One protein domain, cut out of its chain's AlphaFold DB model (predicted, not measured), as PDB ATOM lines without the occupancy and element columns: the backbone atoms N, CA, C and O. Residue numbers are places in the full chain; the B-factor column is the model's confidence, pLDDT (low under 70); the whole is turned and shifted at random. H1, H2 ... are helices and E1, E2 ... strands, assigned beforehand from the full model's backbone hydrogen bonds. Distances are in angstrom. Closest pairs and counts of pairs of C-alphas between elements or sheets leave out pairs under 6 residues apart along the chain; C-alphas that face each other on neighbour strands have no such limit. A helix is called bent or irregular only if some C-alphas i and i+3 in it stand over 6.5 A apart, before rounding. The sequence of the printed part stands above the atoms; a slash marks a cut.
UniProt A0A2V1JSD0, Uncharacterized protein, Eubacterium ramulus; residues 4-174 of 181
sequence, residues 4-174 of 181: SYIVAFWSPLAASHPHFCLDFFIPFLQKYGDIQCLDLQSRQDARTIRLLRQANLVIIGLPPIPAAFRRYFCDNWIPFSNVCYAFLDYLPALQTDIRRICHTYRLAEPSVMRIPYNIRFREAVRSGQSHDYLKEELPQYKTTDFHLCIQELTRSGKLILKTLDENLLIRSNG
ATOM      1  N   SER A   4      19.985  19.667  33.718       85.81
ATOM      2  CA  SER A   4      21.210  18.942  34.057       85.81
ATOM      3  C   SER A   4      22.441  19.711  33.577       85.81
ATOM      4  O   SER A   4      22.418  20.305  32.496       85.81
ATOM      5  N   TYR A   5      23.517  19.685  34.363       90.31
ATOM      6  CA  TYR A   5      24.774  20.370  34.047       90.31
ATOM      7  C   TYR A   5      25.920  19.383  33.932       90.31
ATOM      8  O   TYR A   5      26.049  18.484  34.754       90.31
ATOM      9  N   ILE A   6      26.792  19.603  32.957       92.44
ATOM     10  CA  ILE A   6      28.056  18.891  32.813       92.44
ATOM     11  C   ILE A   6      29.177  19.812  33.294       92.44
ATOM     12  O   ILE A   6      29.406  20.878  32.717       92.44
ATOM     13  N   VAL A   7      29.885  19.387  34.336       94.31
ATOM     14  CA  VAL A   7      31.098  20.029  34.846       94.31
ATOM     15  C   VAL A   7      32.282  19.145  34.479       94.31
ATOM     16  O   VAL A   7      32.398  18.017  34.956       94.31
ATOM     17  N   ALA A   8      33.157  19.644  33.612       94.00
ATOM     18  CA  ALA A   8      34.333  18.908  33.172       94.00
ATOM     19  C   ALA A   8      35.569  19.375  33.938       94.00
ATOM     20  O   ALA A   8      35.920  20.551  33.898       94.00
ATOM     21  N   PHE A   9      36.241  18.450  34.606       93.81
ATOM     22  CA  PHE A   9      37.516  18.666  35.269       93.81
ATOM     23  C   PHE A   9      38.627  18.206  34.338       93.81
ATOM     24  O   PHE A   9      38.585  17.100  33.796       93.81
ATOM     25  N   TRP A  10      39.605  19.075  34.107       93.12
ATOM     26  CA  TRP A  10      40.643  18.814  33.126       93.12
ATOM     27  C   TRP A  10      41.953  19.489  33.494       93.12
ATOM     28  O   TRP A  10      41.995  20.638  33.929       93.12
ATOM     29  N   SER A  11      43.052  18.773  33.279       90.62
ATOM     30  CA  SER A  11      44.387  19.352  33.327       90.62
ATOM     31  C   SER A  11      45.032  19.227  31.948       90.62
ATOM     32  O   SER A  11      45.021  18.138  31.371       90.62
ATOM     33  N   PRO A  12      45.638  20.300  31.412       86.62
ATOM     34  CA  PRO A  12      46.397  20.231  30.165       86.62
ATOM     35  C   PRO A  12      47.741  19.502  30.325       86.62
ATOM     36  O   PRO A  12      48.483  19.393  29.347       86.62
ATOM     37  N   LEU A  13      48.087  19.065  31.541       82.69
ATOM     38  CA  LEU A  13      49.344  18.404  31.872       82.69
ATOM     39  C   LEU A  13      49.128  16.929  32.172       82.69
ATOM     40  O   LEU A  13      48.201  16.566  32.897       82.69
ATOM     41  N   ALA A  14      50.045  16.098  31.675       75.19
ATOM     42  CA  ALA A  14      50.010  14.667  31.921       75.19
ATOM     43  C   ALA A  14      50.061  14.394  33.428       75.19
ATOM     44  O   ALA A  14      50.939  14.884  34.137       75.19
ATOM     45  N   ALA A  15      49.099  13.605  33.887       69.06
ATOM     46  CA  ALA A  15      48.918  13.243  35.275       69.06
ATOM     47  C   ALA A  15      49.097  11.735  35.416       69.06
ATOM     48  O   ALA A  15      48.492  10.969  34.667       69.06
ATOM     49  N   SER A  16      49.908  11.305  36.378       63.84
ATOM     50  CA  SER A  16      49.998   9.893  36.767       63.84
ATOM     51  C   SER A  16      48.911   9.488  37.768       63.84
ATOM     52  O   SER A  16      48.730   8.301  38.020       63.84
ATOM     53  N   HIS A  17      48.184  10.459  38.332       66.69
ATOM     54  CA  HIS A  17      47.186  10.251  39.379       66.69
ATOM     55  C   HIS A  17      45.985  11.192  39.187       66.69
ATOM     56  O   HIS A  17      46.141  12.241  38.559       66.69
ATOM     57  N   PRO A  18      44.803  10.872  39.744       70.00
ATOM     58  CA  PRO A  18      43.667  11.790  39.754       70.00
ATOM     59  C   PRO A  18      44.024  13.097  40.468       70.00
ATOM     60  O   PRO A  18      44.519  13.085  41.595       70.00
ATOM     61  N   HIS A  19      43.778  14.228  39.810       77.31
ATOM     62  CA  HIS A  19      44.148  15.547  40.330       77.31
ATOM     63  C   HIS A  19      43.000  16.267  41.042       77.31
ATOM     64  O   HIS A  19      43.255  17.152  41.851       77.31
ATOM     65  N   PHE A  20      41.747  15.912  40.751       82.56
ATOM     66  CA  PHE A  20      40.591  16.750  41.076       82.56
ATOM     67  C   PHE A  20      39.683  16.242  42.188       82.56
ATOM     68  O   PHE A  20      38.616  16.813  42.384       82.56
ATOM     69  N   CYS A  21      40.095  15.232  42.957       84.19
ATOM     70  CA  CYS A  21      39.355  14.805  44.151       84.19
ATOM     71  C   CYS A  21      37.853  14.559  43.877       84.19
ATOM     72  O   CYS A  21      37.009  14.929  44.693       84.19
ATOM     73  N   LEU A  22      37.500  13.996  42.712       88.00
ATOM     74  CA  LEU A  22      36.109  13.963  42.236       88.00
ATOM     75  C   LEU A  22      35.150  13.227  43.164       88.00
ATOM     76  O   LEU A  22      33.988  13.613  43.254       88.00
ATOM     77  N   ASP A  23      35.649  12.244  43.905       87.62
ATOM     78  CA  ASP A  23      34.875  11.503  44.902       87.62
ATOM     79  C   ASP A  23      34.319  12.412  46.006       87.62
ATOM     80  O   ASP A  23      33.286  12.111  46.596       87.62
ATOM     81  N   PHE A  24      34.957  13.561  46.254       88.88
ATOM     82  CA  PHE A  24      34.386  14.608  47.094       88.88
ATOM     83  C   PHE A  24      33.300  15.398  46.352       88.88
ATOM     84  O   PHE A  24      32.211  15.624  46.883       88.88
ATOM     85  N   PHE A  25      33.586  15.846  45.125       90.56
ATOM     86  CA  PHE A  25      32.710  16.768  44.398       90.56
ATOM     87  C   PHE A  25      31.414  16.133  43.912       90.56
ATOM     88  O   PHE A  25      30.383  16.794  43.979       90.56
ATOM     89  N   ILE A  26      31.427  14.881  43.455       89.75
ATOM     90  CA  ILE A  26      30.232  14.199  42.940       89.75
ATOM     91  C   ILE A  26      29.097  14.199  43.983       89.75
ATOM     92  O   ILE A  26      28.062  14.818  43.720       89.75
ATOM     93  N   PRO A  27      29.264  13.606  45.184       88.12
ATOM     94  CA  PRO A  27      28.204  13.596  46.188       88.12
ATOM     95  C   PRO A  27      27.934  14.984  46.776       88.12
ATOM     96  O   PRO A  27      26.830  15.240  47.253       88.12
ATOM     97  N   PHE A  28      28.916  15.893  46.773       88.44
ATOM     98  CA  PHE A  28      28.707  17.273  47.205       88.44
ATOM     99  C   PHE A  28      27.772  18.026  46.245       88.44
ATOM    100  O   PHE A  28      26.778  18.592  46.690       88.44
ATOM    101  N   LEU A  29      28.062  18.008  44.941       89.50
ATOM    102  CA  LEU A  29      27.345  18.769  43.914       89.50
ATOM    103  C   LEU A  29      25.965  18.178  43.605       89.50
ATOM    104  O   LEU A  29      25.024  18.937  43.387       89.50
ATOM    105  N   GLN A  30      25.806  16.852  43.671       85.06
ATOM    106  CA  GLN A  30      24.510  16.184  43.481       85.06
ATOM    107  C   GLN A  30      23.429  16.648  44.472       85.06
ATOM    108  O   GLN A  30      22.242  16.598  44.159       85.06
ATOM    109  N   LYS A  31      23.808  17.164  45.651       84.44
ATOM    110  CA  LYS A  31      22.856  17.749  46.618       84.44
ATOM    111  C   LYS A  31      22.175  19.019  46.100       84.44
ATOM    112  O   LYS A  31      21.153  19.418  46.652       84.44
ATOM    113  N   TYR A  32      22.735  19.650  45.070       82.31
ATOM    114  CA  TYR A  32      22.302  20.945  44.544       82.31
ATOM    115  C   TYR A  32      21.672  20.850  43.145       82.31
ATOM    116  O   TYR A  32      21.242  21.865  42.603       82.31
ATOM    117  N   GLY A  33      21.569  19.648  42.565       82.88
ATOM    118  CA  GLY A  33      20.889  19.417  41.291       82.88
ATOM    119  C   GLY A  33      21.453  18.241  40.496       82.88
ATOM    120  O   GLY A  33      22.305  17.492  40.973       82.88
ATOM    121  N   ASP A  34      20.999  18.114  39.249       87.12
ATOM    122  CA  ASP A  34      21.439  17.068  38.320       87.12
ATOM    123  C   ASP A  34      22.787  17.452  37.681       87.12
ATOM    124  O   ASP A  34      22.876  17.781  36.496       87.12
ATOM    125  N   ILE A  35      23.846  17.476  38.494       90.75
ATOM    126  CA  ILE A  35      25.203  17.839  38.071       90.75
ATOM    127  C   ILE A  35      26.015  16.571  37.793       90.75
ATOM    128  O   ILE A  35      26.265  15.757  38.682       90.75
ATOM    129  N   GLN A  36      26.459  16.426  36.549       89.81
ATOM    130  CA  GLN A  36      27.355  15.375  36.087       89.81
ATOM    131  C   GLN A  36      28.789  15.900  36.080       89.81
ATOM    132  O   GLN A  36      29.086  16.908  35.441       89.81
ATOM    133  N   CYS A  37      29.683  15.208  36.780       91.31
ATOM    134  CA  CYS A  37      31.106  15.527  36.785       91.31
ATOM    135  C   CYS A  37      31.841  14.589  35.828       91.31
ATOM    136  O   CYS A  37      31.658  13.375  35.901       91.31
ATOM    137  N   LEU A  38      32.682  15.141  34.958       89.62
ATOM    138  CA  LEU A  38      33.542  14.373  34.060       89.62
ATOM    139  C   LEU A  38      35.005  14.628  34.417       89.62
ATOM    140  O   LEU A  38      35.436  15.778  34.380       89.62
ATOM    141  N   ASP A  39      35.763  13.571  34.716       88.12
ATOM    142  CA  ASP A  39      37.229  13.638  34.708       88.12
ATOM    143  C   ASP A  39      37.721  13.391  33.291       88.12
ATOM    144  O   ASP A  39      37.484  12.322  32.719       88.12
ATOM    145  N   LEU A  40      38.412  14.364  32.714       86.12
ATOM    146  CA  LEU A  40      39.043  14.195  31.419       86.12
ATOM    147  C   LEU A  40      40.551  14.136  31.618       86.12
ATOM    148  O   LEU A  40      41.196  15.108  32.017       86.12
ATOM    149  N   GLN A  41      41.124  12.975  31.297       73.75
ATOM    150  CA  GLN A  41      42.569  12.798  31.320       73.75
ATOM    151  C   GLN A  41      43.255  13.770  30.357       73.75
ATOM    152  O   GLN A  41      42.710  14.157  29.321       73.75
ATOM    153  N   SER A  42      44.494  14.125  30.694       65.00
ATOM    154  CA  SER A  42      45.353  15.022  29.924       65.00
ATOM    155  C   SER A  42      45.676  14.468  28.532       65.00
ATOM    156  O   SER A  42      46.741  13.895  28.276       65.00
ATOM    157  N   ARG A  43      44.765  14.685  27.593       67.50
ATOM    158  CA  ARG A  43      45.024  14.593  26.164       67.50
ATOM    159  C   ARG A  43      44.443  15.842  25.527       67.50
ATOM    160  O   ARG A  43      43.251  16.103  25.627       67.50
ATOM    161  N   GLN A  44      45.291  16.630  24.875       74.19
ATOM    162  CA  GLN A  44      44.848  17.765  24.056       74.19
ATOM    163  C   GLN A  44      44.343  17.286  22.685       74.19
ATOM    164  O   GLN A  44      44.464  17.986  21.684       74.19
ATOM    165  N   ASP A  45      43.808  16.065  22.610       84.19
ATOM    166  CA  ASP A  45      43.272  15.541  21.366       84.19
ATOM    167  C   ASP A  45      41.927  16.201  21.041       84.19
ATOM    168  O   ASP A  45      41.185  16.644  21.924       84.19
ATOM    169  N   ALA A  46      41.595  16.252  19.751       86.19
ATOM    170  CA  ALA A  46      40.416  16.960  19.261       86.19
ATOM    171  C   ALA A  46      39.104  16.489  19.917       86.19
ATOM    172  O   ALA A  46      38.182  17.293  20.070       86.19
ATOM    173  N   ARG A  47      39.005  15.216  20.333       88.56
ATOM    174  CA  ARG A  47      37.793  14.695  20.985       88.56
ATOM    175  C   ARG A  47      37.647  15.253  22.392       88.56
ATOM    176  O   ARG A  47      36.568  15.734  22.728       88.56
ATOM    177  N   THR A  48      38.725  15.259  23.171       89.38
ATOM    178  CA  THR A  48      38.738  15.841  24.520       89.38
ATOM    179  C   THR A  48      38.392  17.328  24.471       89.38
ATOM    180  O   THR A  48      37.489  17.771  25.176       89.38
ATOM    181  N   ILE A  49      39.004  18.095  23.562       90.38
ATOM    182  CA  ILE A  49      38.693  19.528  23.410       90.38
ATOM    183  C   ILE A  49      37.237  19.759  22.984       90.38
ATOM    184  O   ILE A  49      36.588  20.685  23.474       90.38
ATOM    185  N   ARG A  50      36.687  18.913  22.105       90.00
ATOM    186  CA  ARG A  50      35.272  18.982  21.713       90.00
ATOM    187  C   ARG A  50      34.341  18.742  22.903       90.00
ATOM    188  O   ARG A  50      33.383  19.493  23.049       90.00
ATOM    189  N   LEU A  51      34.630  17.749  23.747       90.50
ATOM    190  CA  LEU A  51      33.851  17.476  24.961       90.50
ATOM    191  C   LEU A  51      33.917  18.649  25.943       90.50
ATOM    192  O   LEU A  51      32.883  19.102  26.426       90.50
ATOM    193  N   LEU A  52      35.110  19.203  26.172       92.38
ATOM    194  CA  LEU A  52      35.292  20.367  27.043       92.38
ATOM    195  C   LEU A  52      34.474  21.575  26.571       92.38
ATOM    196  O   LEU A  52      33.840  22.242  27.379       92.38
ATOM    197  N   ARG A  53      34.420  21.832  25.259       91.50
ATOM    198  CA  ARG A  53      33.613  22.927  24.686       91.50
ATOM    199  C   ARG A  53      32.101  22.732  24.833       91.50
ATOM    200  O   ARG A  53      31.362  23.701  24.704       91.50
ATOM    201  N   GLN A  54      31.644  21.502  25.054       90.81
ATOM    202  CA  GLN A  54      30.231  21.179  25.265       90.81
ATOM    203  C   GLN A  54      29.830  21.216  26.745       90.81
ATOM    204  O   GLN A  54      28.637  21.279  27.042       90.81
ATOM    205  N   ALA A  55      30.797  21.190  27.666       92.62
ATOM    206  CA  ALA A  55      30.531  21.270  29.094       92.62
ATOM    207  C   ALA A  55      29.902  22.621  29.472       92.62
ATOM    208  O   ALA A  55      30.182  23.665  28.877       92.62
ATOM    209  N   ASN A  56      29.050  22.615  30.497       92.88
ATOM    210  CA  ASN A  56      28.465  23.840  31.041       92.88
ATOM    211  C   ASN A  56      29.503  24.674  31.799       92.88
ATOM    212  O   ASN A  56      29.400  25.903  31.808       92.88
ATOM    213  N   LEU A  57      30.483  24.001  32.404       94.00
ATOM    214  CA  LEU A  57      31.632  24.587  33.080       94.00
ATOM    215  C   LEU A  57      32.855  23.691  32.875       94.00
ATOM    216  O   LEU A  57      32.775  22.475  33.053       94.00
ATOM    217  N   VAL A  58      33.987  24.307  32.550       94.81
ATOM    218  CA  VAL A  58      35.289  23.644  32.501       94.81
ATOM    219  C   VAL A  58      36.130  24.102  33.685       94.81
ATOM    220  O   VAL A  58      36.342  25.296  33.882       94.81
ATOM    221  N   ILE A  59      36.637  23.157  34.466       95.31
ATOM    222  CA  ILE A  59      37.574  23.404  35.556       95.31
ATOM    223  C   ILE A  59      38.965  23.019  35.066       95.31
ATOM    224  O   ILE A  59      39.234  21.847  34.802       95.31
ATOM    225  N   ILE A  60      39.844  24.012  34.945       94.00
ATOM    226  CA  ILE A  60      41.207  23.842  34.440       94.00
ATOM    227  C   ILE A  60      42.186  23.830  35.598       94.00
ATOM    228  O   ILE A  60      42.380  24.830  36.286       94.00
ATOM    229  N   GLY A  61      42.829  22.687  35.783       93.69
ATOM    230  CA  GLY A  61      43.733  22.421  36.889       93.69
ATOM    231  C   GLY A  61      45.172  22.511  36.443       93.69
ATOM    232  O   GLY A  61      45.596  21.801  35.526       93.69
ATOM    233  N   LEU A  62      45.936  23.349  37.131       91.81
ATOM    234  CA  LEU A  62      47.370  23.492  36.940       91.81
ATOM    235  C   LEU A  62      48.062  23.391  38.305       91.81
ATOM    236  O   LEU A  62      47.582  23.987  39.273       91.81
ATOM    237  N   PRO A  63      49.189  22.671  38.417       90.19
ATOM    238  CA  PRO A  63      50.021  22.771  39.605       90.19
ATOM    239  C   PRO A  63      50.539  24.215  39.713       90.19
ATOM    240  O   PRO A  63      50.772  24.835  38.670       90.19
ATOM    241  N   PRO A  64      50.754  24.763  40.923       88.44
ATOM    242  CA  PRO A  64      51.226  26.132  41.167       88.44
ATOM    243  C   PRO A  64      52.709  26.319  40.790       88.44
ATOM    244  O   PRO A  64      53.509  26.867  41.539       88.44
ATOM    245  N   ILE A  65      53.090  25.852  39.603       89.06
ATOM    246  CA  ILE A  65      54.427  25.902  39.030       89.06
ATOM    247  C   ILE A  65      54.386  26.917  37.881       89.06
ATOM    248  O   ILE A  65      53.634  26.715  36.923       89.06
ATOM    249  N   PRO A  66      55.202  27.986  37.898       88.75
ATOM    250  CA  PRO A  66      55.151  29.035  36.873       88.75
ATOM    251  C   PRO A  66      55.263  28.526  35.428       88.75
ATOM    252  O   PRO A  66      54.570  29.025  34.540       88.75
ATOM    253  N   ALA A  67      56.088  27.500  35.191       90.56
ATOM    254  CA  ALA A  67      56.268  26.896  33.871       90.56
ATOM    255  C   ALA A  67      54.985  26.240  33.326       90.56
ATOM    256  O   ALA A  67      54.710  26.338  32.130       90.56
ATOM    257  N   ALA A  68      54.175  25.621  34.194       89.94
ATOM    258  CA  ALA A  68      52.895  25.027  33.813       89.94
ATOM    259  C   ALA A  68      51.918  26.090  33.299       89.94
ATOM    260  O   ALA A  68      51.298  25.920  32.249       89.94
ATOM    261  N   PHE A  69      51.834  27.214  34.011       91.94
ATOM    262  CA  PHE A  69      50.985  28.330  33.616       91.94
ATOM    263  C   PHE A  69      51.480  28.991  32.331       91.94
ATOM    264  O   PHE A  69      50.675  29.208  31.435       91.94
ATOM    265  N   ARG A  70      52.789  29.226  32.180       92.38
ATOM    266  CA  ARG A  70      53.342  29.787  30.934       92.38
ATOM    267  C   ARG A  70      52.983  28.904  29.741       92.38
ATOM    268  O   ARG A  70      52.468  29.395  28.742       92.38
ATOM    269  N   ARG A  71      53.185  27.590  29.869       90.00
ATOM    270  CA  ARG A  71      52.867  26.627  28.810       90.00
ATOM    271  C   ARG A  71      51.388  26.642  28.421       90.00
ATOM    272  O   ARG A  71      51.069  26.459  27.248       90.00
ATOM    273  N   TYR A  72      50.492  26.830  29.386       90.56
ATOM    274  CA  TYR A  72      49.060  26.888  29.120       90.56
ATOM    275  C   TYR A  72      48.615  28.250  28.566       90.56
ATOM    276  O   TYR A  72      47.999  28.302  27.511       90.56
ATOM    277  N   PHE A  73      48.940  29.353  29.245       90.38
ATOM    278  CA  PHE A  73      48.466  30.698  28.899       90.38
ATOM    279  C   PHE A  73      49.182  31.320  27.696       90.38
ATOM    280  O   PHE A  73      48.576  32.125  26.994       90.38
ATOM    281  N   CYS A  74      50.450  30.983  27.458       89.62
ATOM    282  CA  CYS A  74      51.244  31.585  26.384       89.62
ATOM    283  C   CYS A  74      51.401  30.655  25.182       89.62
ATOM    284  O   CYS A  74      51.268  31.109  24.051       89.62
ATOM    285  N   ASP A  75      51.675  29.369  25.417       87.44
ATOM    286  CA  ASP A  75      52.077  28.472  24.329       87.44
ATOM    287  C   ASP A  75      50.890  27.676  23.747       87.44
ATOM    288  O   ASP A  75      50.862  27.406  22.551       87.44
ATOM    289  N   ASN A  76      49.905  27.287  24.569       82.50
ATOM    290  CA  ASN A  76      48.811  26.381  24.172       82.50
ATOM    291  C   ASN A  76      47.445  26.845  24.697       82.50
ATOM    292  O   ASN A  76      46.672  26.048  25.236       82.50
ATOM    293  N   TRP A  77      47.160  28.142  24.589       86.38
ATOM    294  CA  TRP A  77      45.925  28.696  25.131       86.38
ATOM    295  C   TRP A  77      44.697  28.138  24.417       86.38
ATOM    296  O   TRP A  77      44.585  28.204  23.192       86.38
ATOM    297  N   ILE A  78      43.738  27.646  25.203       85.38
ATOM    298  CA  ILE A  78      42.442  27.202  24.699       85.38
ATOM    299  C   ILE A  78      41.361  28.087  25.325       85.38
ATOM    300  O   ILE A  78      41.168  28.044  26.543       85.38
ATOM    301  N   PRO A  79      40.644  28.895  24.526       84.12
ATOM    302  CA  PRO A  79      39.573  29.723  25.047       84.12
ATOM    303  C   PRO A  79      38.343  28.862  25.353       84.12
ATOM    304  O   PRO A  79      37.824  28.158  24.481       84.12
ATOM    305  N   PHE A  80      37.854  28.962  26.586       88.19
ATOM    306  CA  PHE A  80      36.573  28.412  27.022       88.19
ATOM    307  C   PHE A  80      35.696  29.555  27.531       88.19
ATOM    308  O   PHE A  80      36.186  30.453  28.211       88.19
ATOM    309  N   SER A  81      34.408  29.529  27.191       81.62
ATOM    310  CA  SER A  81      33.450  30.569  27.587       81.62
ATOM    311  C   SER A  81      33.134  30.538  29.081       81.62
ATOM    312  O   SER A  81      33.014  31.589  29.697       81.62
ATOM    313  N   ASN A  82      33.056  29.340  29.663       87.00
ATOM    314  CA  ASN A  82      32.745  29.124  31.071       87.00
ATOM    315  C   ASN A  82      33.872  28.316  31.707       87.00
ATOM    316  O   ASN A  82      33.894  27.087  31.607       87.00
ATOM    317  N   VAL A  83      34.818  29.015  32.330       92.38
ATOM    318  CA  VAL A  83      36.021  28.406  32.895       92.38
ATOM    319  C   VAL A  83      36.226  28.810  34.348       92.38
ATOM    320  O   VAL A  83      36.072  29.974  34.709       92.38
ATOM    321  N   CYS A  84      36.612  27.844  35.174       94.00
ATOM    322  CA  CYS A  84      37.171  28.086  36.495       94.00
ATOM    323  C   CYS A  84      38.589  27.516  36.530       94.00
ATOM    324  O   CYS A  84      38.839  26.424  36.023       94.00
ATOM    325  N   TYR A  85      39.529  28.253  37.111       94.62
ATOM    326  CA  TYR A  85      40.892  27.764  37.282       94.62
ATOM    327  C   TYR A  85      41.045  27.130  38.655       94.62
ATOM    328  O   TYR A  85      40.432  27.579  39.622       94.62
ATOM    329  N   ALA A  86      41.890  26.113  38.744       95.38
ATOM    330  CA  ALA A  86      42.204  25.429  39.981       95.38
ATOM    331  C   ALA A  86      43.716  25.282  40.147       95.38
ATOM    332  O   ALA A  86      44.407  24.794  39.248       95.38
ATOM    333  N   PHE A  87      44.219  25.656  41.323       94.81
ATOM    334  CA  PHE A  87      45.543  25.238  41.760       94.81
ATOM    335  C   PHE A  87      45.460  23.806  42.271       94.81
ATOM    336  O   PHE A  87      44.796  23.538  43.273       94.81
ATOM    337  N   LEU A  88      46.118  22.900  41.557       92.44
ATOM    338  CA  LEU A  88      46.272  21.509  41.964       92.44
ATOM    339  C   LEU A  88      47.379  21.397  43.006       92.44
ATOM    340  O   LEU A  88      48.355  22.136  42.940       92.44
ATOM    341  N   ASP A  89      47.255  20.456  43.933       90.06
ATOM    342  CA  ASP A  89      48.254  20.218  44.980       90.06
ATOM    343  C   ASP A  89      48.567  21.454  45.819       90.06
ATOM    344  O   ASP A  89      49.709  21.744  46.177       90.06
ATOM    345  N   TYR A  90      47.510  22.196  46.143       91.38
ATOM    346  CA  TYR A  90      47.598  23.368  46.989       91.38
ATOM    347  C   TYR A  90      48.128  23.009  48.382       91.38
ATOM    348  O   TYR A  90      47.623  22.106  49.052       91.38
ATOM    349  N   LEU A  91      49.108  23.793  48.829       90.62
ATOM    350  CA  LEU A  91      49.621  23.823  50.191       90.62
ATOM    351  C   LEU A  91      49.654  25.284  50.665       90.62
ATOM    352  O   LEU A  91      50.057  26.150  49.882       90.62
ATOM    353  N   PRO A  92      49.323  25.587  51.935       90.38
ATOM    354  CA  PRO A  92      49.353  26.960  52.456       90.38
ATOM    355  C   PRO A  92      50.705  27.663  52.292       90.38
ATOM    356  O   PRO A  92      50.758  28.866  52.047       90.38
ATOM    357  N   ALA A  93      51.805  26.907  52.359       91.31
ATOM    358  CA  ALA A  93      53.154  27.425  52.152       91.31
ATOM    359  C   ALA A  93      53.369  28.041  50.751       91.31
ATOM    360  O   ALA A  93      54.235  28.895  50.587       91.31
ATOM    361  N   LEU A  94      52.558  27.663  49.755       89.94
ATOM    362  CA  LEU A  94      52.649  28.142  48.368       89.94
ATOM    363  C   LEU A  94      51.824  29.415  48.109       89.94
ATOM    364  O   LEU A  94      51.716  29.872  46.972       89.94
ATOM    365  N   GLN A  95      51.227  30.017  49.142       91.31
ATOM    366  CA  GLN A  95      50.326  31.163  49.001       91.31
ATOM    367  C   GLN A  95      50.981  32.375  48.306       91.31
ATOM    368  O   GLN A  95      50.319  33.088  47.546       91.31
ATOM    369  N   THR A  96      52.275  32.612  48.533       91.75
ATOM    370  CA  THR A  96      53.026  33.685  47.860       91.75
ATOM    371  C   THR A  96      53.176  33.413  46.363       91.75
ATOM    372  O   THR A  96      52.950  34.310  45.547       91.75
ATOM    373  N   ASP A  97      53.487  32.171  45.986       92.06
ATOM    374  CA  ASP A  97      53.588  31.765  44.583       92.06
ATOM    375  C   ASP A  97      52.248  31.875  43.867       92.06
ATOM    376  O   ASP A  97      52.179  32.403  42.758       92.06
ATOM    377  N   ILE A  98      51.172  31.469  44.534       92.81
ATOM    378  CA  ILE A  98      49.803  31.585  44.030       92.81
ATOM    379  C   ILE A  98      49.438  33.036  43.741       92.81
ATOM    380  O   ILE A  98      48.977  33.334  42.641       92.81
ATOM    381  N   ARG A  99      49.703  33.957  44.675       94.31
ATOM    382  CA  ARG A  99      49.461  35.394  44.463       94.31
ATOM    383  C   ARG A  99      50.225  35.923  43.258       94.31
ATOM    384  O   ARG A  99      49.657  36.638  42.432       94.31
ATOM    385  N   ARG A 100      51.497  35.539  43.125       95.31
ATOM    386  CA  ARG A 100      52.336  35.923  41.986       95.31
ATOM    387  C   ARG A 100      51.779  35.384  40.667       95.31
ATOM    388  O   ARG A 100      51.704  36.137  39.697       95.31
ATOM    389  N   ILE A 101      51.373  34.115  40.620       95.25
ATOM    390  CA  ILE A 101      50.768  33.493  39.433       95.25
ATOM    391  C   ILE A 101      49.458  34.204  39.075       95.25
ATOM    392  O   ILE A 101      49.301  34.646  37.938       95.25
ATOM    393  N   CYS A 102      48.558  34.393  40.042       95.50
ATOM    394  CA  CYS A 102      47.306  35.117  39.842       95.50
ATOM    395  C   CYS A 102      47.543  36.517  39.268       95.50
ATOM    396  O   CYS A 102      46.921  36.877  38.274       95.50
ATOM    397  N   HIS A 103      48.492  37.274  39.823       95.81
ATOM    398  CA  HIS A 103      48.855  38.589  39.299       95.81
ATOM    399  C   HIS A 103      49.389  38.511  37.858       95.81
ATOM    400  O   HIS A 103      48.945  39.256  36.986       95.81
ATOM    401  N   THR A 104      50.309  37.581  37.592       95.56
ATOM    402  CA  THR A 104      50.973  37.424  36.285       95.56
ATOM    403  C   THR A 104      49.973  37.118  35.172       95.56
ATOM    404  O   THR A 104      50.041  37.714  34.099       95.56
ATOM    405  N   TYR A 105      49.018  36.226  35.438       93.25
ATOM    406  CA  TYR A 105      48.029  35.773  34.456       93.25
ATOM    407  C   TYR A 105      46.655  36.429  34.637       93.25
ATOM    408  O   TYR A 105      45.681  35.987  34.035       93.25
ATOM    409  N   ARG A 106      46.575  37.499  35.445       93.69
ATOM    410  CA  ARG A 106      45.355  38.287  35.702       93.69
ATOM    411  C   ARG A 106      44.166  37.441  36.172       93.69
ATOM    412  O   ARG A 106      43.020  37.698  35.809       93.69
ATOM    413  N   LEU A 107      44.437  36.433  36.994       93.00
ATOM    414  CA  LEU A 107      43.412  35.612  37.627       93.00
ATOM    415  C   LEU A 107      42.962  36.281  38.925       93.00
ATOM    416  O   LEU A 107      43.783  36.618  39.779       93.00
ATOM    417  N   ALA A 108      41.652  36.445  39.099       92.75
ATOM    418  CA  ALA A 108      41.095  36.911  40.361       92.75
ATOM    419  C   ALA A 108      41.242  35.802  41.411       92.75
ATOM    420  O   ALA A 108      40.493  34.830  41.384       92.75
ATOM    421  N   GLU A 109      42.194  35.948  42.338       92.06
ATOM    422  CA  GLU A 109      42.518  34.919  43.340       92.06
ATOM    423  C   GLU A 109      41.287  34.339  44.074       92.06
ATOM    424  O   GLU A 109      41.216  33.117  44.207       92.06
ATOM    425  N   PRO A 110      40.280  35.134  44.501       91.88
ATOM    426  CA  PRO A 110      39.090  34.592  45.166       91.88
ATOM    427  C   PRO A 110      38.238  33.664  44.288       91.88
ATOM    428  O   PRO A 110      37.463  32.876  44.829       91.88
ATOM    429  N   SER A 111      38.384  33.769  42.966       91.38
ATOM    430  CA  SER A 111      37.678  32.990  41.947       91.38
ATOM    431  C   SER A 111      38.503  31.814  41.416       91.38
ATOM    432  O   SER A 111      38.079  31.158  40.467       91.38
ATOM    433  N   VAL A 112      39.680  31.547  41.995       94.75
ATOM    434  CA  VAL A 112      40.497  30.374  41.671       94.75
ATOM    435  C   VAL A 112      40.291  29.316  42.751       94.75
ATOM    436  O   VAL A 112      40.454  29.576  43.945       94.75
ATOM    437  N   MET A 113      39.923  28.111  42.329       95.81
ATOM    438  CA  MET A 113      39.780  26.954  43.204       95.81
ATOM    439  C   MET A 113      41.138  26.508  43.749       95.81
ATOM    440  O   MET A 113      42.186  26.686  43.123       95.81
ATOM    441  N   ARG A 114      41.108  25.859  44.908       94.31
ATOM    442  CA  ARG A 114      42.283  25.257  45.534       94.31
ATOM    443  C   ARG A 114      41.968  23.799  45.787       94.31
ATOM    444  O   ARG A 114      41.102  23.486  46.600       94.31
ATOM    445  N   ILE A 115      42.648  22.922  45.060       93.06
ATOM    446  CA  ILE A 115      42.561  21.485  45.279       93.06
ATOM    447  C   ILE A 115      43.750  21.105  46.161       93.06
ATOM    448  O   ILE A 115      44.886  21.125  45.685       93.06
ATOM    449  N   PRO A 116      43.523  20.855  47.458       91.00
ATOM    450  CA  PRO A 116      44.590  20.660  48.426       91.00
ATOM    451  C   PRO A 116      45.353  19.366  48.155       91.00
ATOM    452  O   PRO A 116      44.768  18.340  47.804       91.00
ATOM    453  N   TYR A 117      46.664  19.397  48.383       88.50
ATOM    454  CA  TYR A 117      47.443  18.173  48.475       88.50
ATOM    455  C   TYR A 117      47.135  17.476  49.804       88.50
ATOM    456  O   TYR A 117      47.361  18.033  50.877       88.50
ATOM    457  N   ASN A 118      46.649  16.239  49.743       88.38
ATOM    458  CA  ASN A 118      46.500  15.383  50.913       88.38
ATOM    459  C   ASN A 118      46.851  13.943  50.528       88.38
ATOM    460  O   ASN A 118      46.142  13.308  49.745       88.38
ATOM    461  N   ILE A 119      47.968  13.438  51.059       86.81
ATOM    462  CA  ILE A 119      48.482  12.113  50.696       86.81
ATOM    463  C   ILE A 119      47.521  10.992  51.094       86.81
ATOM    464  O   ILE A 119      47.265  10.108  50.286       86.81
ATOM    465  N   ARG A 120      46.914  11.077  52.282       87.88
ATOM    466  CA  ARG A 120      45.983  10.051  52.770       87.88
ATOM    467  C   ARG A 120      44.718  10.003  51.922       87.88
ATOM    468  O   ARG A 120      44.250   8.926  51.583       87.88
ATOM    469  N   PHE A 121      44.196  11.164  51.523       86.62
ATOM    470  CA  PHE A 121      43.049  11.212  50.621       86.62
ATOM    471  C   PHE A 121      43.394  10.650  49.239       86.62
ATOM    472  O   PHE A 121      42.619   9.885  48.674       86.62
ATOM    473  N   ARG A 122      44.578  10.968  48.703       85.94
ATOM    474  CA  ARG A 122      45.056  10.383  47.441       85.94
ATOM    475  C   ARG A 122      45.190   8.867  47.525       85.94
ATOM    476  O   ARG A 122      44.808   8.181  46.583       85.94
ATOM    477  N   GLU A 123      45.730   8.345  48.621       87.88
ATOM    478  CA  GLU A 123      45.807   6.903  48.864       87.88
ATOM    479  C   GLU A 123      44.416   6.279  48.938       87.88
ATOM    480  O   GLU A 123      44.179   5.290  48.252       87.88
ATOM    481  N   ALA A 124      43.478   6.905  49.655       88.12
ATOM    482  CA  ALA A 124      42.095   6.451  49.730       88.12
ATOM    483  C   ALA A 124      41.411   6.430  48.350       88.12
ATOM    484  O   ALA A 124      40.742   5.462  48.006       88.12
ATOM    485  N   VAL A 125      41.619   7.448  47.508       86.12
ATOM    486  CA  VAL A 125      41.137   7.441  46.112       86.12
ATOM    487  C   VAL A 125      41.758   6.281  45.330       86.12
ATOM    488  O   VAL A 125      41.058   5.567  44.617       86.12
ATOM    489  N   ARG A 126      43.068   6.041  45.478       84.94
ATOM    490  CA  ARG A 126      43.770   4.949  44.782       84.94
ATOM    491  C   ARG A 126      43.321   3.562  45.234       84.94
ATOM    492  O   ARG A 126      43.313   2.652  44.410       84.94
ATOM    493  N   SER A 127      42.980   3.391  46.508       88.38
ATOM    494  CA  SER A 127      42.479   2.129  47.058       88.38
ATOM    495  C   SER A 127      40.968   1.947  46.880       88.38
ATOM    496  O   SER A 127      40.447   0.897  47.243       88.38
ATOM    497  N   GLY A 128      40.257   2.939  46.326       86.19
ATOM    498  CA  GLY A 128      38.796   2.915  46.204       86.19
ATOM    499  C   GLY A 128      38.055   3.113  47.534       86.19
ATOM    500  O   GLY A 128      36.883   2.768  47.635       86.19
ATOM    501  N   GLN A 129      38.726   3.659  48.549       88.25
ATOM    502  CA  GLN A 129      38.226   3.893  49.912       88.25
ATOM    503  C   GLN A 129      38.005   5.384  50.217       88.25
ATOM    504  O   GLN A 129      37.873   5.789  51.372       88.25
ATOM    505  N   SER A 130      37.978   6.239  49.194       86.88
ATOM    506  CA  SER A 130      37.796   7.689  49.340       86.88
ATOM    507  C   SER A 130      36.508   8.054  50.077       86.88
ATOM    508  O   SER A 130      36.506   8.980  50.882       86.88
ATOM    509  N   HIS A 131      35.423   7.313  49.850       84.88
ATOM    510  CA  HIS A 131      34.154   7.518  50.549       84.88
ATOM    511  C   HIS A 131      34.262   7.268  52.051       84.88
ATOM    512  O   HIS A 131      33.748   8.064  52.837       84.88
ATOM    513  N   ASP A 132      34.950   6.199  52.445       84.25
ATOM    514  CA  ASP A 132      35.164   5.866  53.852       84.25
ATOM    515  C   ASP A 132      36.052   6.927  54.503       84.25
ATOM    516  O   ASP A 132      35.668   7.499  55.518       84.25
ATOM    517  N   TYR A 133      37.140   7.323  53.836       84.88
ATOM    518  CA  TYR A 133      38.002   8.418  54.288       84.88
ATOM    519  C   TYR A 133      37.234   9.729  54.521       84.88
ATOM    520  O   TYR A 133      37.484  10.441  55.493       84.88
ATOM    521  N   LEU A 134      36.293  10.075  53.637       83.69
ATOM    522  CA  LEU A 134      35.476  11.285  53.778       83.69
ATOM    523  C   LEU A 134      34.425  11.174  54.892       83.69
ATOM    524  O   LEU A 134      33.977  12.202  55.405       83.69
ATOM    525  N   LYS A 135      34.016   9.953  55.247       80.19
ATOM    526  CA  LYS A 135      33.026   9.665  56.290       80.19
ATOM    527  C   LYS A 135      33.628   9.391  57.658       80.19
ATOM    528  O   LYS A 135      32.886   9.416  58.635       80.19
ATOM    529  N   GLU A 136      34.922   9.098  57.743       69.75
ATOM    530  CA  GLU A 136      35.572   8.723  58.991       69.75
ATOM    531  C   GLU A 136      35.391   9.807  60.067       69.75
ATOM    532  O   GLU A 136      35.988  10.887  60.051       69.75
ATOM    533  N   GLU A 137      34.541   9.507  61.050       57.62
ATOM    534  CA  GLU A 137      34.295  10.391  62.189       57.62
ATOM    535  C   GLU A 137      35.367  10.274  63.275       57.62
ATOM    536  O   GLU A 137      35.412  11.114  64.179       57.62
ATOM    537  N   LEU A 138      36.239   9.266  63.162       55.41
ATOM    538  CA  LEU A 138      37.246   8.904  64.151       55.41
ATOM    539  C   LEU A 138      38.220  10.075  64.410       55.41
ATOM    540  O   LEU A 138      38.968  10.474  63.511       55.41
ATOM    541  N   PRO A 139      38.258  10.620  65.643       59.91
ATOM    542  CA  PRO A 139      39.038  11.813  65.980       59.91
ATOM    543  C   PRO A 139      40.530  11.707  65.650       59.91
ATOM    544  O   PRO A 139      41.140  12.701  65.262       59.91
ATOM    545  N   GLN A 140      41.115  10.506  65.734       60.38
ATOM    546  CA  GLN A 140      42.535  10.279  65.437       60.38
ATOM    547  C   GLN A 140      42.936  10.548  63.972       60.38
ATOM    548  O   GLN A 140      44.114  10.766  63.689       60.38
ATOM    549  N   TYR A 141      41.979  10.562  63.039       59.06
ATOM    550  CA  TYR A 141      42.234  10.814  61.615       59.06
ATOM    551  C   TYR A 141      41.918  12.257  61.196       59.06
ATOM    552  O   TYR A 141      42.415  12.725  60.166       59.06
ATOM    553  N   LYS A 142      41.214  13.013  62.051       68.19
ATOM    554  CA  LYS A 142      40.877  14.435  61.879       68.19
ATOM    555  C   LYS A 142      42.046  15.351  62.258       68.19
ATOM    556  O   LYS A 142      41.957  16.218  63.123       68.19
ATOM    557  N   THR A 143      43.169  15.144  61.584       78.38
ATOM    558  CA  THR A 143      44.355  16.007  61.673       78.38
ATOM    559  C   THR A 143      44.063  17.416  61.140       78.38
ATOM    560  O   THR A 143      43.061  17.648  60.455       78.38
ATOM    561  N   THR A 144      44.944  18.376  61.414       81.62
ATOM    562  CA  THR A 144      44.872  19.722  60.819       81.62
ATOM    563  C   THR A 144      44.830  19.664  59.287       81.62
ATOM    564  O   THR A 144      44.035  20.370  58.669       81.62
ATOM    565  N   ASP A 145      45.596  18.754  58.681       82.31
ATOM    566  CA  ASP A 145      45.652  18.566  57.226       82.31
ATOM    567  C   ASP A 145      44.340  18.027  56.646       82.31
ATOM    568  O   ASP A 145      43.941  18.411  55.545       82.31
ATOM    569  N   PHE A 146      43.639  17.159  57.384       86.75
ATOM    570  CA  PHE A 146      42.307  16.692  56.994       86.75
ATOM    571  C   PHE A 146      41.306  17.851  56.975       86.75
ATOM    572  O   PHE A 146      40.623  18.063  55.975       86.75
ATOM    573  N   HIS A 147      41.252  18.643  58.048       87.12
ATOM    574  CA  HIS A 147      40.332  19.779  58.130       87.12
ATOM    575  C   HIS A 147      40.605  20.815  57.040       87.12
ATOM    576  O   HIS A 147      39.668  21.281  56.392       87.12
ATOM    577  N   LEU A 148      41.879  21.126  56.792       87.50
ATOM    578  CA  LEU A 148      42.275  22.040  55.725       87.50
ATOM    579  C   LEU A 148      41.882  21.495  54.348       87.50
ATOM    580  O   LEU A 148      41.361  22.241  53.518       87.50
ATOM    581  N   CYS A 149      42.061  20.188  54.130       89.44
ATOM    582  CA  CYS A 149      41.643  19.521  52.904       89.44
ATOM    583  C   CYS A 149      40.132  19.684  52.661       89.44
ATOM    584  O   CYS A 149      39.711  20.218  51.635       89.44
ATOM    585  N   ILE A 150      39.307  19.304  53.641       90.56
ATOM    586  CA  ILE A 150      37.844  19.394  53.538       90.56
ATOM    587  C   ILE A 150      37.374  20.844  53.389       90.56
ATOM    588  O   ILE A 150      36.454  21.116  52.613       90.56
ATOM    589  N   GLN A 151      38.004  21.790  54.086       91.88
ATOM    590  CA  GLN A 151      37.671  23.208  53.990       91.88
ATOM    591  C   GLN A 151      37.920  23.758  52.579       91.88
ATOM    592  O   GLN A 151      37.033  24.405  52.014       91.88
ATOM    593  N   GLU A 152      39.088  23.488  51.991       93.38
ATOM    594  CA  GLU A 152      39.434  23.967  50.646       93.38
ATOM    595  C   GLU A 152      38.609  23.270  49.554       93.38
ATOM    596  O   GLU A 152      38.140  23.925  48.618       93.38
ATOM    597  N   LEU A 153      38.321  21.971  49.702       93.19
ATOM    598  CA  LEU A 153      37.417  21.251  48.799       93.19
ATOM    599  C   LEU A 153      35.982  21.789  48.883       93.19
ATOM    600  O   LEU A 153      35.355  22.047  47.854       93.19
ATOM    601  N   THR A 154      35.475  22.056  50.089       93.81
ATOM    602  CA  THR A 154      34.145  22.660  50.288       93.81
ATOM    603  C   THR A 154      34.074  24.058  49.676       93.81
ATOM    604  O   THR A 154      33.096  24.401  49.008       93.81
ATOM    605  N   ARG A 155      35.112  24.880  49.877       94.62
ATOM    606  CA  ARG A 155      35.213  26.215  49.273       94.62
ATOM    607  C   ARG A 155      35.203  26.128  47.748       94.62
ATOM    608  O   ARG A 155      34.451  26.856  47.104       94.62
ATOM    609  N   SER A 156      35.991  25.217  47.189       95.75
ATOM    610  CA  SER A 156      36.052  24.964  45.752       95.75
ATOM    611  C   SER A 156      34.702  24.489  45.202       95.75
ATOM    612  O   SER A 156      34.267  24.959  44.157       95.75
ATOM    613  N   GLY A 157      33.976  23.649  45.943       94.44
ATOM    614  CA  GLY A 157      32.638  23.187  45.566       94.44
ATOM    615  C   GLY A 157      31.619  24.324  45.521       94.44
ATOM    616  O   GLY A 157      30.851  24.437  44.569       94.44
ATOM    617  N   LYS A 158      31.647  25.226  46.509       93.69
ATOM    618  CA  LYS A 158      30.807  26.436  46.509       93.69
ATOM    619  C   LYS A 158      31.121  27.360  45.334       93.69
ATOM    620  O   LYS A 158      30.210  27.977  44.792       93.69
ATOM    621  N   LEU A 159      32.389  27.453  44.941       94.56
ATOM    622  CA  LEU A 159      32.797  28.249  43.789       94.56
ATOM    623  C   LEU A 159      32.254  27.662  42.478       94.56
ATOM    624  O   LEU A 159      31.721  28.417  41.674       94.56
ATOM    625  N   ILE A 160      32.284  26.333  42.312       93.94
ATOM    626  CA  ILE A 160      31.649  25.649  41.172       93.94
ATOM    627  C   ILE A 160      30.168  26.025  41.073       93.94
ATOM    628  O   ILE A 160      29.716  26.447  40.012       93.94
ATOM    629  N   LEU A 161      29.428  25.905  42.179       91.88
ATOM    630  CA  LEU A 161      27.998  26.226  42.218       91.88
ATOM    631  C   LEU A 161      27.741  27.693  41.873       91.88
ATOM    632  O   LEU A 161      26.938  27.981  40.993       91.88
ATOM    633  N   LYS A 162      28.493  28.614  42.486       91.12
ATOM    634  CA  LYS A 162      28.394  30.047  42.196       91.12
ATOM    635  C   LYS A 162      28.627  30.343  40.712       91.12
ATOM    636  O   LYS A 162      27.860  31.081  40.105       91.12
ATOM    637  N   THR A 163      29.672  29.765  40.120       90.06
ATOM    638  CA  THR A 163      29.982  29.969  38.701       90.06
ATOM    639  C   THR A 163      28.917  29.351  37.794       90.06
ATOM    640  O   THR A 163      28.603  29.917  36.750       90.06
ATOM    641  N   LEU A 164      28.331  28.210  38.166       88.06
ATOM    642  CA  LEU A 164      27.188  27.651  37.440       88.06
ATOM    643  C   LEU A 164      25.974  28.589  37.508       88.06
ATOM    644  O   LEU A 164      25.407  28.884  36.459       88.06
ATOM    645  N   ASP A 165      25.635  29.119  38.683       83.88
ATOM    646  CA  ASP A 165      24.505  30.040  38.874       83.88
ATOM    647  C   ASP A 165      24.677  31.355  38.099       83.88
ATOM    648  O   ASP A 165      23.760  31.801  37.407       83.88
ATOM    649  N   GLU A 166      25.865  31.961  38.139       80.62
ATOM    650  CA  GLU A 166      26.180  33.162  37.351       80.62
ATOM    651  C   GLU A 166      26.010  32.901  35.846       80.62
ATOM    652  O   GLU A 166      25.394  33.692  35.127       80.62
ATOM    653  N   ASN A 167      26.473  31.742  35.368       67.56
ATOM    654  CA  ASN A 167      26.310  31.339  33.971       67.56
ATOM    655  C   ASN A 167      24.850  31.054  33.598       67.56
ATOM    656  O   ASN A 167      24.453  31.258  32.446       67.56
ATOM    657  N   LEU A 168      24.041  30.594  34.551       63.94
ATOM    658  CA  LEU A 168      22.612  30.385  34.354       63.94
ATOM    659  C   LEU A 168      21.855  31.697  34.211       63.94
ATOM    660  O   LEU A 168      21.046  31.827  33.291       63.94
ATOM    661  N   LEU A 169      22.173  32.677  35.055       52.53
ATOM    662  CA  LEU A 169      21.577  34.012  35.009       52.53
ATOM    663  C   LEU A 169      21.897  34.738  33.693       52.53
ATOM    664  O   LEU A 169      21.023  35.385  33.106       52.53
ATOM    665  N   ILE A 170      23.123  34.586  33.179       54.16
ATOM    666  CA  ILE A 170      23.520  35.142  31.876       54.16
ATOM    667  C   ILE A 170      22.722  34.485  30.740       54.16
ATOM    668  O   ILE A 170      22.219  35.181  29.857       54.16
ATOM    669  N   ARG A 171      22.534  33.158  30.772       50.22
ATOM    670  CA  ARG A 171      21.750  32.442  29.750       50.22
ATOM    671  C   ARG A 171      20.258  32.779  29.807       50.22
ATOM    672  O   ARG A 171      19.650  32.914  28.751       50.22
ATOM    673  N   SER A 172      19.670  32.982  30.990       48.53
ATOM    674  CA  SER A 172      18.260  33.391  31.112       48.53
ATOM    675  C   SER A 172      18.002  34.827  30.646       48.53
ATOM    676  O   SER A 172      16.926  35.115  30.125       48.53
ATOM    677  N   ASN A 173      18.985  35.722  30.782       40.06
ATOM    678  CA  ASN A 173      18.874  37.108  30.312       40.06
ATOM    679  C   ASN A 173      19.235  37.268  28.824       40.06
ATOM    680  O   ASN A 173      18.720  38.170  28.170       40.06
ATOM    681  N   GLY A 174      20.043  36.364  28.257       40.66
ATOM    682  CA  GLY A 174      20.359  36.331  26.823       40.66
ATOM    683  C   GLY A 174      19.180  35.953  25.916       40.66
ATOM    684  O   GLY A 174      19.167  36.336  24.751       40.66
TER     685      GLY A 174
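AT A GLANCE: This is residues 4 to 174 of the 181 residues of an uncharacterized protein of Eubacterium ramulus (UniProt A0A2V1JSD0). A curled sheet of five parallel strands forms the core, with the long helix H7 crossing one face slantwise, H1 on that same face and H2 over part of the opposite face. H3 and H4 lie side by side next to E3 and E4, H5 and H6 make a small corner by H1, and residues 135 to 140 and 169 to 174 stick out. The 171 printed residues run E1 H1 E2 H2 E3 H3 E4 H4 E5 H5 H6 H7, seven named helices and five named strands, of mixed class, with sheet order E2 E1 E3 E4 E5. The whole is compact, with a radius of gyration of the C-alphas of 16.0 A and spans of 49 by 36 by 29 A.

HOW THE PARTS SIT: E1, residues 5 to 10, is parallel to its neighbours E2, residues 35 to 40, and E3, residues 57 to 62; N 7 and O 36 are 2.8 A apart and N 59 and O 8 2.8 A, within hydrogen-bond range. E4, residues 83 to 90, is parallel to E3, with N 60 and O 84 at 2.8 A, and to E5, residues 113 to 116, with N 113 and O 85 at 2.8 A. The sheet is strongly twisted. H1, residues 22 to 30, lies over E2 at a height over the sheet of 8.6 A; Leu 29 and Ile 35 have the closest C-alphas, 6.3 A apart. H2, residues 46 to 54, is on the opposite face, at a height of 9.9 A. H7, residues 144 to 174, is on the same face as H1, at a height of 7.6 A; its closest C-alphas to E5 are those of Ser 156 and Met 113, 4.9 A. With residues 153 to 161 alone H7 touches H1, at a steep tilt of 47 degrees; the closest C-alphas are those of Phe 25 and Gly 157, 6.5 A. H3, residues 66 to 75, only grazes the sheet, and is close but not clearly touching H4, residues 92 to 104, with the C-alphas of Pro 66 and Ile 101 6.8 A apart. H5, residues 119 to 127, touches H6, residues 130 to 135, at Ala 124 and Ser 130, their closest C-alphas, 4.5 A; H6 touches H1, closest at the C-alphas of Ser 130 and Asp 23, 6.5 A. E1, H1, E2; E3, H3, E4; and E4, H4, E5 are strand-helix-strand units, parallel neighbour strands joined through a helix, and E2, H2, E3 is a split one with E1 between its strands; each crossover is right-handed. Every O i to N i+4 pair is within hydrogen-bond range in H2, H3, H5, H6 and H7, against 4 of 5 in H1 and 7 of 9 in H4.

IN THESE COORDINATES: E1 begins at C-alpha 5, (24.774, 20.370, 34.047). H7 is 45.1 A long, ending at C-alpha 174, (20.359, 36.331, 26.823); H4 is 19.3 A and E4 18.9 A. H4 is irregular: C-alphas 93 and 96 are 7.6 A apart.

THE WHOLE: The C-alphas of Gln 140 and Gly 174, the two farthest apart, are 51.6 A apart. The printed part has no cut, and the link from E1 to H1, 11 residues, is long. The mean pLDDT of the printed part is 85.7, with residues 15 to 17, 42 to 43, 136 to 142 and 167 to 174 under 70.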